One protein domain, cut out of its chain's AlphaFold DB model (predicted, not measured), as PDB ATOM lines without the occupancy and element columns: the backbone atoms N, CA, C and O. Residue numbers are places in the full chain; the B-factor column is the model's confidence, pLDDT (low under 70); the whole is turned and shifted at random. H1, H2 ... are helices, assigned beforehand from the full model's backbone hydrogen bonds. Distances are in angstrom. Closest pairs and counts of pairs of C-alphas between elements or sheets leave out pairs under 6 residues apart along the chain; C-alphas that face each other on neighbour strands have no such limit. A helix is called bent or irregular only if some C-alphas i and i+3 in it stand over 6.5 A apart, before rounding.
ATOM      1  N   ASP A 403     181.012 233.140 233.801       91.19
ATOM      2  CA  ASP A 403     181.175 234.459 234.434       91.19
ATOM      3  C   ASP A 403     180.059 234.734 235.447       91.19
ATOM      4  O   ASP A 403     180.304 235.259 236.532       91.19
ATOM      5  N   ARG A 404     178.824 234.338 235.120       91.06
ATOM      6  CA  ARG A 404     177.660 234.552 235.981       91.06
ATOM      7  C   ARG A 404     177.758 233.754 237.278       91.06
ATOM      8  O   ARG A 404     177.465 234.297 238.345       91.06
ATOM      9  N   GLU A 405     178.125 232.476 237.204       91.56
ATOM     10  CA  GLU A 405     178.308 231.621 238.376       91.56
ATOM     11  C   GLU A 405     179.431 232.153 239.266       91.56
ATOM     12  O   GLU A 405     179.233 232.285 240.476       91.56
ATOM     13  N   VAL A 406     180.567 232.526 238.668       90.75
ATOM     14  CA  VAL A 406     181.722 233.060 239.399       90.75
ATOM     15  C   VAL A 406     181.382 234.410 240.046       90.75
ATOM     16  O   VAL A 406     181.630 234.589 241.237       90.75
ATOM     17  N   CYS A 407     180.716 235.326 239.336       90.12
ATOM     18  CA  CYS A 407     180.267 236.603 239.906       90.12
ATOM     19  C   CYS A 407     179.245 236.435 241.032       90.12
ATOM     20  O   CYS A 407     179.255 237.187 242.008       90.12
ATOM     21  N   LYS A 408     178.343 235.454 240.915       88.94
ATOM     22  CA  LYS A 408     177.377 235.144 241.973       88.94
ATOM     23  C   LYS A 408     178.076 234.601 243.217       88.94
ATOM     24  O   LYS A 408     177.706 235.005 244.321       88.94
ATOM     25  N   ALA A 409     179.048 233.704 243.040       86.62
ATOM     26  CA  ALA A 409     179.863 233.194 244.135       86.62
ATOM     27  C   ALA A 409     180.577 234.362 244.823       86.62
ATOM     28  O   ALA A 409     180.297 234.609 245.987       86.62
ATOM     29  N   PHE A 410     181.314 235.174 244.060       85.56
ATOM     30  CA  PHE A 410     182.012 236.364 244.549       85.56
ATOM     31  C   PHE A 410     181.119 237.342 245.338       85.56
ATOM     32  O   PHE A 410     181.505 237.808 246.404       85.56
ATOM     33  N   LYS A 411     179.898 237.633 244.864       81.75
ATOM     34  CA  LYS A 411     178.967 238.545 245.560       81.75
ATOM     35  C   LYS A 411     178.415 237.974 246.867       81.75
ATOM     36  O   LYS A 411     178.230 238.713 247.823       81.75
ATOM     37  N   THR A 412     178.097 236.680 246.895       76.75
ATOM     38  CA  THR A 412     177.594 236.003 248.113       76.75
ATOM     39  C   THR A 412     178.651 236.004 249.220       76.75
ATOM     40  O   THR A 412     178.348 235.990 250.408       76.75
ATOM     41  N   ASP A 413     179.893 236.042 248.774       71.38
ATOM     42  CA  ASP A 413     181.120 235.900 249.521       71.38
ATOM     43  C   ASP A 413     181.622 237.228 250.127       71.38
ATOM     44  O   ASP A 413     182.317 237.218 251.138       71.38
ATOM     45  N   ASP A 414     181.227 238.384 249.589       62.97
ATOM     46  CA  ASP A 414     181.557 239.703 250.163       62.97
ATOM     47  C   ASP A 414     180.921 239.911 251.563       62.97
ATOM     48  O   ASP A 414     181.399 240.689 252.389       62.97
ATOM     49  N   ASP A 415     179.890 239.122 251.888       59.56
ATOM     50  CA  ASP A 415     179.240 239.107 253.202       59.56
ATOM     51  C   ASP A 415     179.949 238.189 254.235       59.56
ATOM     52  O   ASP A 415     179.688 238.305 255.439       59.56
ATOM     53  N   THR A 416     180.872 237.300 253.821       51.25
ATOM     54  CA  THR A 416     181.652 236.395 254.700       51.25
ATOM     55  C   THR A 416     182.982 235.957 254.057       51.25
ATOM     56  O   THR A 416     182.942 235.324 253.014       51.25
ATOM     57  N   THR A 417     184.140 236.198 254.706       55.69
ATOM     58  CA  THR A 417     185.518 235.807 254.271       55.69
ATOM     59  C   THR A 417     185.564 234.642 253.275       55.69
ATOM     60  O   THR A 417     185.246 233.509 253.658       55.69
ATOM     61  N   SER A 418     185.945 234.907 252.026       60.66
ATOM     62  CA  SER A 418     185.561 234.045 250.914       60.66
ATOM     63  C   SER A 418     186.676 233.337 250.170       60.66
ATOM     64  O   SER A 418     187.760 233.868 249.962       60.66
ATOM     65  N   SER A 419     186.365 232.139 249.671       80.75
ATOM     66  CA  SER A 419     187.326 231.322 248.933       80.75
ATOM     67  C   SER A 419     187.588 231.801 247.503       80.75
ATOM     68  O   SER A 419     188.681 231.559 247.002       80.75
ATOM     69  N   VAL A 420     186.623 232.441 246.824       87.56
ATOM     70  CA  VAL A 420     186.794 232.844 245.412       87.56
ATOM     71  C   VAL A 420     187.628 234.114 245.290       87.56
ATOM     72  O   VAL A 420     188.532 234.160 244.458       87.56
ATOM     73  N   TYR A 421     187.372 235.124 246.130       86.44
ATOM     74  CA  TYR A 421     188.198 236.332 246.144       86.44
ATOM     75  C   TYR A 421     189.622 236.019 246.596       86.44
ATOM     76  O   TYR A 421     190.569 236.432 245.934       86.44
ATOM     77  N   ASP A 422     189.780 235.232 247.666       87.50
ATOM     78  CA  ASP A 422     191.101 234.834 248.152       87.50
ATOM     79  C   ASP A 422     191.885 234.065 247.076       87.50
ATOM     80  O   ASP A 422     193.075 234.325 246.885       87.50
ATOM     81  N   ALA A 423     191.226 233.169 246.326       91.56
ATOM     82  CA  ALA A 423     191.840 232.468 245.197       91.56
ATOM     83  C   ALA A 423     192.228 233.426 244.062       91.56
ATOM     84  O   ALA A 423     193.363 233.385 243.595       91.56
ATOM     85  N   PHE A 424     191.325 234.329 243.663       91.69
ATOM     86  CA  PHE A 424     191.600 235.339 242.640       91.69
ATOM     87  C   PHE A 424     192.805 236.208 243.018       91.69
ATOM     88  O   PHE A 424     193.711 236.407 242.213       91.69
ATOM     89  N   VAL A 425     192.848 236.705 244.256       90.00
ATOM     90  CA  VAL A 425     193.945 237.541 244.754       90.00
ATOM     91  C   VAL A 425     195.250 236.744 244.806       90.00
ATOM     92  O   VAL A 425     196.288 237.249 244.374       90.00
ATOM     93  N   ALA A 426     195.219 235.503 245.295       93.19
ATOM     94  CA  ALA A 426     196.397 234.640 245.335       93.19
ATOM     95  C   ALA A 426     196.962 234.372 243.929       93.19
ATOM     96  O   ALA A 426     198.173 234.504 243.720       93.19
ATOM     97  N   ASP A 427     196.096 234.062 242.966       95.50
ATOM     98  CA  ASP A 427     196.476 233.840 241.573       95.50
ATOM     99  C   ASP A 427     197.013 235.121 240.932       95.50
ATOM    100  O   ASP A 427     198.070 235.091 240.306       95.50
ATOM    101  N   LEU A 428     196.372 236.271 241.164       93.62
ATOM    102  CA  LEU A 428     196.840 237.569 240.681       93.62
ATOM    103  C   LEU A 428     198.270 237.878 241.149       93.62
ATOM    104  O   LEU A 428     199.124 238.233 240.338       93.62
ATOM    105  N   TYR A 429     198.556 237.725 242.446       93.50
ATOM    106  CA  TYR A 429     199.906 237.949 242.975       93.50
ATOM    107  C   TYR A 429     200.914 236.923 242.443       93.50
ATOM    108  O   TYR A 429     202.067 237.274 242.182       93.50
ATOM    109  N   THR A 430     200.491 235.672 242.255       95.12
ATOM    110  CA  THR A 430     201.337 234.612 241.690       95.12
ATOM    111  C   THR A 430     201.682 234.898 240.228       95.12
ATOM    112  O   THR A 430     202.843 234.770 239.837       95.12
ATOM    113  N   LEU A 431     200.710 235.348 239.433       93.25
ATOM    114  CA  LEU A 431     200.898 235.739 238.041       93.25
ATOM    115  C   LEU A 431     201.774 236.997 237.924       93.25
ATOM    116  O   LEU A 431     202.730 237.026 237.148       93.25
ATOM    117  N   ALA A 432     201.532 238.003 238.770       91.69
ATOM    118  CA  ALA A 432     202.347 239.215 238.836       91.69
ATOM    119  C   ALA A 432     203.819 238.918 239.178       91.69
ATOM    120  O   ALA A 432     204.716 239.581 238.657       91.69
ATOM    121  N   ALA A 433     204.084 237.910 240.014       92.50
ATOM    122  CA  ALA A 433     205.439 237.494 240.369       92.50
ATOM    123  C   ALA A 433     206.175 236.737 239.244       92.50
ATOM    124  O   ALA A 433     207.405 236.643 239.287       92.50
ATOM    125  N   ASP A 434     205.466 236.196 238.245       92.31
ATOM    126  CA  ASP A 434     206.086 235.560 237.083       92.31
ATOM    127  C   ASP A 434     206.403 236.594 235.997       92.31
ATOM    128  O   ASP A 434     205.507 237.191 235.413       92.31
ATOM    129  N   LEU A 435     207.692 236.797 235.715       88.50
ATOM    130  CA  LEU A 435     208.185 237.769 234.728       88.50
ATOM    131  C   LEU A 435     208.490 237.142 233.359       88.50
ATOM    132  O   LEU A 435     209.192 237.731 232.539       88.50
ATOM    133  N   ARG A 436     208.068 235.899 233.122       89.94
ATOM    134  CA  ARG A 436     208.269 235.230 231.832       89.94
ATOM    135  C   ARG A 436     207.135 235.567 230.861       89.94
ATOM    136  O   ARG A 436     206.002 235.698 231.311       89.94
ATOM    137  N   PRO A 437     207.403 235.571 229.540       90.06
ATOM    138  CA  PRO A 437     206.350 235.574 228.528       90.06
ATOM    139  C   PRO A 437     205.321 234.478 228.791       90.06
ATOM    140  O   PRO A 437     205.719 233.336 229.073       90.06
ATOM    141  N   ALA A 438     204.035 234.788 228.628       91.06
ATOM    142  CA  ALA A 438     202.932 233.851 228.820       91.06
ATOM    143  C   ALA A 438     203.156 232.517 228.074       91.06
ATOM    144  O   ALA A 438     202.986 231.440 228.652       91.06
ATOM    145  N   SER A 439     203.664 232.569 226.833       92.38
ATOM    146  CA  SER A 439     204.012 231.394 226.007       92.38
ATOM    147  C   SER A 439     204.945 230.392 226.706       92.38
ATOM    148  O   SER A 439     204.817 229.166 226.556       92.38
ATOM    149  N   SER A 440     205.851 230.909 227.533       92.44
ATOM    150  CA  SER A 440     206.887 230.166 228.255       92.44
ATOM    151  C   SER A 440     206.592 229.967 229.747       92.44
ATOM    152  O   SER A 440     207.315 229.226 230.421       92.44
ATOM    153  N   SER A 441     205.533 230.590 230.269       94.62
ATOM    154  CA  SER A 441     205.170 230.537 231.683       94.62
ATOM    155  C   SER A 441     204.290 229.311 232.001       94.62
ATOM    156  O   SER A 441     203.160 229.205 231.518       94.62
ATOM    157  N   PRO A 442     204.754 228.355 232.833       94.94
ATOM    158  CA  PRO A 442     203.892 227.312 233.384       94.94
ATOM    159  C   PRO A 442     202.852 227.863 234.370       94.94
ATOM    160  O   PRO A 442     201.761 227.309 234.428       94.94
ATOM    161  N   ILE A 443     203.165 228.949 235.093       96.19
ATOM    162  CA  ILE A 443     202.254 229.591 236.057       96.19
ATOM    163  C   ILE A 443     201.053 230.179 235.318       96.19
ATOM    164  O   ILE A 443     199.915 229.914 235.684       96.19
ATOM    165  N   HIS A 444     201.303 230.903 234.226       94.62
ATOM    166  CA  HIS A 444     200.253 231.443 233.375       94.62
ATOM    167  C   HIS A 444     199.335 230.331 232.861       94.62
ATOM    168  O   HIS A 444     198.123 230.458 232.936       94.62
ATOM    169  N   LYS A 445     199.890 229.208 232.383       94.62
ATOM    170  CA  LYS A 445     199.091 228.073 231.881       94.62
ATOM    171  C   LYS A 445     198.230 227.432 232.971       94.62
ATOM    172  O   LYS A 445     197.096 227.054 232.686       94.62
ATOM    173  N   GLU A 446     198.765 227.304 234.183       96.44
ATOM    174  CA  GLU A 446     198.048 226.782 235.348       96.44
ATOM    175  C   GLU A 446     196.898 227.713 235.748       96.44
ATOM    176  O   GLU A 446     195.744 227.290 235.718       96.44
ATOM    177  N   ILE A 447     197.181 228.992 236.004       96.62
ATOM    178  CA  ILE A 447     196.167 229.977 236.406       96.62
ATOM    179  C   ILE A 447     195.126 230.164 235.299       96.62
ATOM    180  O   ILE A 447     193.929 230.124 235.573       96.62
ATOM    181  N   ARG A 448     195.548 230.271 234.031       95.50
ATOM    182  CA  ARG A 448     194.630 230.326 232.883       95.50
ATOM    183  C   ARG A 448     193.645 229.165 232.932       95.50
ATOM    184  O   ARG A 448     192.455 229.384 232.773       95.50
ATOM    185  N   SER A 449     194.101 227.937 233.185       94.62
ATOM    186  CA  SER A 449     193.202 226.774 233.229       94.62
ATOM    187  C   SER A 449     192.135 226.838 234.330       94.62
ATOM    188  O   SER A 449     191.083 226.230 234.160       94.62
ATOM    189  N   SER A 450     192.368 227.598 235.403       95.06
ATOM    190  CA  SER A 450     191.393 227.819 236.479       95.06
ATOM    191  C   SER A 450     190.309 228.836 236.112       95.06
ATOM    192  O   SER A 450     189.197 228.743 236.626       95.06
ATOM    193  N   TRP A 451     190.619 229.802 235.239       95.44
ATOM    194  CA  TRP A 451     189.756 230.964 234.982       95.44
ATOM    195  C   TRP A 451     189.276 231.097 233.535       95.44
ATOM    196  O   TRP A 451     188.400 231.913 233.272       95.44
ATOM    197  N   ILE A 452     189.796 230.306 232.590       95.12
ATOM    198  CA  ILE A 452     189.515 230.480 231.153       95.12
ATOM    199  C   ILE A 452     188.033 230.307 230.786       95.12
ATOM    200  O   ILE A 452     187.578 230.863 229.786       95.12
ATOM    201  N   ASP A 453     187.266 229.579 231.602       94.62
ATOM    202  CA  ASP A 453     185.819 229.417 231.427       94.62
ATOM    203  C   ASP A 453     185.002 230.645 231.869       94.62
ATOM    204  O   ASP A 453     183.875 230.830 231.401       94.62
ATOM    205  N   ALA A 454     185.603 231.520 232.682       94.38
ATOM    206  CA  ALA A 454     185.110 232.841 233.063       94.38
ATOM    207  C   ALA A 454     185.976 233.930 232.388       94.38
ATOM    208  O   ALA A 454     186.820 234.556 233.041       94.38
ATOM    209  N   PRO A 455     185.830 234.141 231.065       92.44
ATOM    210  CA  PRO A 455     186.724 234.983 230.275       92.44
ATOM    211  C   PRO A 455     186.851 236.418 230.799       92.44
ATOM    212  O   PRO A 455     187.928 237.004 230.685       92.44
ATOM    213  N   ARG A 456     185.808 236.984 231.424       90.12
ATOM    214  CA  ARG A 456     185.882 238.332 232.013       90.12
ATOM    215  C   ARG A 456     186.727 238.361 233.285       90.12
ATOM    216  O   ARG A 456     187.450 239.328 233.515       90.12
ATOM    217  N   PHE A 457     186.683 237.299 234.093       91.62
ATOM    218  CA  PHE A 457     187.585 237.139 235.240       91.62
ATOM    219  C   PHE A 457     189.021 236.902 234.799       91.62
ATOM    220  O   PHE A 457     189.940 237.478 235.379       91.62
ATOM    221  N   TRP A 458     189.218 236.080 233.767       94.19
ATOM    222  CA  TRP A 458     190.543 235.851 233.209       94.19
ATOM    223  C   TRP A 458     191.158 237.145 232.667       94.19
ATOM    224  O   TRP A 458     192.284 237.487 233.029       94.19
ATOM    225  N   TRP A 459     190.389 237.918 231.898       91.88
ATOM    226  CA  TRP A 459     190.778 239.263 231.479       91.88
ATOM    227  C   TRP A 459     191.111 240.156 232.681       91.88
ATOM    228  O   TRP A 459     192.151 240.809 232.689       91.88
ATOM    229  N   ALA A 460     190.283 240.155 233.733       89.81
ATOM    230  CA  ALA A 460     190.537 240.964 234.920       89.81
ATOM    231  C   ALA A 460     191.847 240.571 235.623       89.81
ATOM    232  O   ALA A 460     192.581 241.462 236.044       89.81
ATOM    233  N   LEU A 461     192.186 239.280 235.716       91.94
ATOM    234  CA  LEU A 461     193.484 238.835 236.239       91.94
ATOM    235  C   LEU A 461     194.639 239.391 235.405       91.94
ATOM    236  O   LEU A 461     195.545 240.027 235.949       91.94
ATOM    237  N   GLN A 462     194.588 239.188 234.087       89.62
ATOM    238  CA  GLN A 462     195.664 239.604 233.192       89.62
ATOM    239  C   GLN A 462     195.836 241.132 233.148       89.62
ATOM    240  O   GLN A 462     196.959 241.622 233.189       89.62
ATOM    241  N   SER A 463     194.752 241.908 233.151       84.88
ATOM    242  CA  SER A 463     194.821 243.377 233.174       84.88
ATOM    243  C   SER A 463     195.450 243.928 234.462       84.88
ATOM    244  O   SER A 463     196.037 245.012 234.460       84.88
ATOM    245  N   HIS A 464     195.361 243.191 235.577       85.62
ATOM    246  CA  HIS A 464     195.812 243.664 236.890       85.62
ATOM    247  C   HIS A 464     197.202 243.215 237.275       85.62
ATOM    248  O   HIS A 464     197.803 243.841 238.155       85.62
ATOM    249  N   GLU A 465     197.741 242.187 236.622       87.19
ATOM    250  CA  GLU A 465     199.088 241.718 236.926       87.19
ATOM    251  C   GLU A 465     200.094 242.876 236.828       87.19
ATOM    252  O   GLU A 465     200.950 243.036 237.695       87.19
ATOM    253  N   VAL A 466     199.933 243.757 235.832       80.44
ATOM    254  CA  VAL A 466     200.826 244.896 235.587       80.44
ATOM    255  C   VAL A 466     200.673 245.961 236.669       80.44
ATOM    256  O   VAL A 466     201.668 246.521 237.139       80.44
ATOM    257  N   LEU A 467     199.443 246.234 237.116       83.38
ATOM    258  CA  LEU A 467     199.210 247.162 238.222       83.38
ATOM    259  C   LEU A 467     199.842 246.636 239.513       83.38
ATOM    260  O   LEU A 467     200.522 247.393 240.209       83.38
ATOM    261  N   VAL A 468     199.676 245.345 239.805       87.06
ATOM    262  CA  VAL A 468     200.265 244.698 240.982       87.06
ATOM    263  C   VAL A 468     201.790 244.694 240.903       87.06
ATOM    264  O   VAL A 468     202.433 245.065 241.884       87.06
ATOM    265  N   ARG A 469     202.382 244.383 239.741       84.25
ATOM    266  CA  ARG A 469     203.837 244.471 239.511       84.25
ATOM    267  C   ARG A 469     204.382 245.869 239.816       84.25
ATOM    268  O   ARG A 469     205.420 245.994 240.459       84.25
ATOM    269  N   ASN A 470     203.671 246.914 239.390       83.06
ATOM    270  CA  ASN A 470     204.152 248.294 239.483       83.06
ATOM    271  C   ASN A 470     203.869 248.974 240.830       83.06
ATOM    272  O   ASN A 470     204.646 249.821 241.266       83.06
ATOM    273  N   SER A 471     202.746 248.652 241.475       84.25
ATOM    274  CA  SER A 471     202.259 249.365 242.667       84.25
ATOM    275  C   SER A 471     202.183 248.502 243.928       84.25
ATOM    276  O   SER A 471     202.051 249.039 245.026       84.25
ATOM    277  N   GLY A 472     202.248 247.174 243.794       82.12
ATOM    278  CA  GLY A 472     202.027 246.222 244.884       82.12
ATOM    279  C   GLY A 472     200.569 246.120 245.352       82.12
ATOM    280  O   GLY A 472     200.269 245.318 246.238       82.12
ATOM    281  N   THR A 473     199.658 246.904 244.771       79.88
ATOM    282  CA  THR A 473     198.242 246.943 245.151       79.88
ATOM    283  C   THR A 473     197.363 246.363 244.053       79.88
ATOM    284  O   THR A 473     197.462 246.780 242.899       79.88
ATOM    285  N   ALA A 474     196.483 245.431 244.420       75.12
ATOM    286  CA  ALA A 474     195.371 245.016 243.575       75.12
ATOM    287  C   ALA A 474     194.238 246.051 243.682       75.12
ATOM    288  O   ALA A 474     193.945 246.537 244.776       75.12
ATOM    289  N   GLY A 475     193.629 246.420 242.555       68.12
ATOM    290  CA  GLY A 475     192.410 247.229 242.555       68.12
ATOM    291  C   GLY A 475     191.150 246.365 242.603       68.12
ATOM    292  O   GLY A 475     191.219 245.140 242.526       68.12
ATOM    293  N   ASP A 476     189.991 247.015 242.671       71.88
ATOM    294  CA  ASP A 476     188.692 246.350 242.806       71.88
ATOM    295  C   ASP A 476     188.050 246.018 241.445       71.88
ATOM    296  O   ASP A 476     186.975 246.495 241.087       71.88
ATOM    297  N   PHE A 477     188.771 245.264 240.617       69.12
ATOM    298  CA  PHE A 477     188.388 245.025 239.219       69.12
ATOM    299  C   PHE A 477     187.554 243.768 239.007       69.12
ATOM    300  O   PHE A 477     186.967 243.600 237.937       69.12
ATOM    301  N   VAL A 478     187.400 242.945 240.045       79.06
ATOM    302  CA  VAL A 478     186.323 241.952 240.069       79.06
ATOM    303  C   VAL A 478     184.970 242.660 239.939       79.06
ATOM    304  O   VAL A 478     184.100 242.179 239.219       79.06
ATOM    305  N   ASN A 479     184.829 243.867 240.495       79.12
ATOM    306  CA  ASN A 479     183.627 244.684 240.323       79.12
ATOM    307  C   ASN A 479     183.412 245.119 238.876       79.12
ATOM    308  O   ASN A 479     182.273 245.212 238.436       79.12
ATOM    309  N   ALA A 480     184.485 245.376 238.125       75.94
ATOM    310  CA  ALA A 480     184.384 245.691 236.702       75.94
ATOM    311  C   ALA A 480     183.965 244.451 235.896       75.94
ATOM    312  O   ALA A 480     183.036 244.530 235.096       75.94
ATOM    313  N   ALA A 481     184.574 243.290 236.166       81.25
ATOM    314  CA  ALA A 481     184.191 242.021 235.541       81.25
ATOM    315  C   ALA A 481     182.734 241.628 235.858       81.25
ATOM    316  O   ALA A 481     182.025 241.094 234.999       81.25
ATOM    317  N   CYS A 482     182.276 241.931 237.076       85.69
ATOM    318  CA  CYS A 482     180.952 241.574 237.573       85.69
ATOM    319  C   CYS A 482     179.892 242.670 237.493       85.69
ATOM    320  O   CYS A 482     178.740 242.394 237.831       85.69
ATOM    321  N   GLY A 483     180.233 243.876 237.034       80.88
ATOM    322  CA  GLY A 483     179.358 245.049 237.126       80.88
ATOM    323  C   GLY A 483     177.980 244.834 236.495       80.88
ATOM    324  O   GLY A 483     176.967 245.238 237.058       80.88
ATOM    325  N   GLU A 484     177.915 244.099 235.385       72.62
ATOM    326  CA  GLU A 484     176.659 243.764 234.696       72.62
ATOM    327  C   GLU A 484     175.763 242.783 235.447       72.62
ATOM    328  O   GLU A 484     174.551 242.762 235.244       72.62
ATOM    329  N   TYR A 485     176.336 241.972 236.332       75.62
ATOM    330  CA  TYR A 485     175.596 240.990 237.123       75.62
ATOM    331  C   TYR A 485     175.105 241.558 238.456       75.62
ATOM    332  O   TYR A 485     174.484 240.844 239.250       75.62
ATOM    333  N   TRP A 486     175.407 242.826 238.734       69.38
ATOM    334  CA  TRP A 486     175.076 243.491 239.990       69.38
ATOM    335  C   TRP A 486     173.864 244.420 239.916       69.38
ATOM    336  O   TRP A 486     173.437 244.893 240.972       69.38
TER     337      TRP A 486
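Overview. This is residues 403 to 486 of the 487 residues of an uncharacterized protein of Oerskovia enterophila (UniProt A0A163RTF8). Two helices, H2 and H4, cross each other at a steep angle in the middle, and H3 folds back beside H2 in a helical hairpin. At one end of the long axis H1 and H5 cross nearly at right angles, near where H2 and H4 begin. The printed part has 84 residues with five named helices, H1 to H5 in order along the chain, and no named strand; the class is all helix. It is compact, with a radius of gyration of the C-alphas of 12.5 A and spans of 35 by 26 by 21 A.

Arrangement. The hub is H4, residues 455 to 471, which touches four other helices and has a kink of 25 degrees near residue 465. H4 touches H2, residues 419 to 433, at a steep tilt of 53 degrees, the same way; the closest C-alphas, of Ala 432 and Glu 465, are 4.5 A apart. H3, residues 442 to 451, touches residues 427 to 431 of H2 at a shallow tilt of 27 degrees, opposite ways, a hairpin whose closest C-alphas are those of Leu 431 and His 444, 6.4 A apart. H3 and H4 only just touch, with 3 pairs of C-alphas within 8 A, and touch only at the corner; Trp 451 and Trp 458 have the closest C-alphas, 5.3 A apart. H5, residues 478 to 485, forms a hairpin with H4, touching its residues 456 to 460 at a shallow tilt of 28 degrees, opposite ways; the C-alphas of Arg 456 and Ala 481, the closest, are 5.4 A apart. H1, residues 403 to 413, touches H5 at 72 degrees, only just about perpendicular, with the C-alphas of Cys 407 and Cys 482 closest at 5.5 A. H1 and H3 are apart. Every O i to N i+4 pair is within hydrogen-bond range in H1, H2 and H3, against 11 of 13 in H4 and 2 of 4 in H5.

Along the chain. H4 is 24.5 A long, from C-alpha 455 at (186.724, 234.983, 230.275) to C-alpha 471 at (202.259, 249.365, 242.667), and is only just irregular: C-alphas 463 and 466 are 6.6 A apart. H2 is 21.0 A long, H1 15.2 A and H3 14.7 A. H5, 11.2 A, is irregular, with C-alphas 481 and 484 7.8 A apart. H1 begins at C-alpha 403, (181.175, 234.459, 234.434).

Size, cuts and confidence. The C-alphas farthest apart, of Asp 415 and Ser 440, are 38.3 A apart. The printed part has no cut and no long link. Mean pLDDT of the printed part is 85.8; residues 414 to 418, 475, 477 and 486 are under 70.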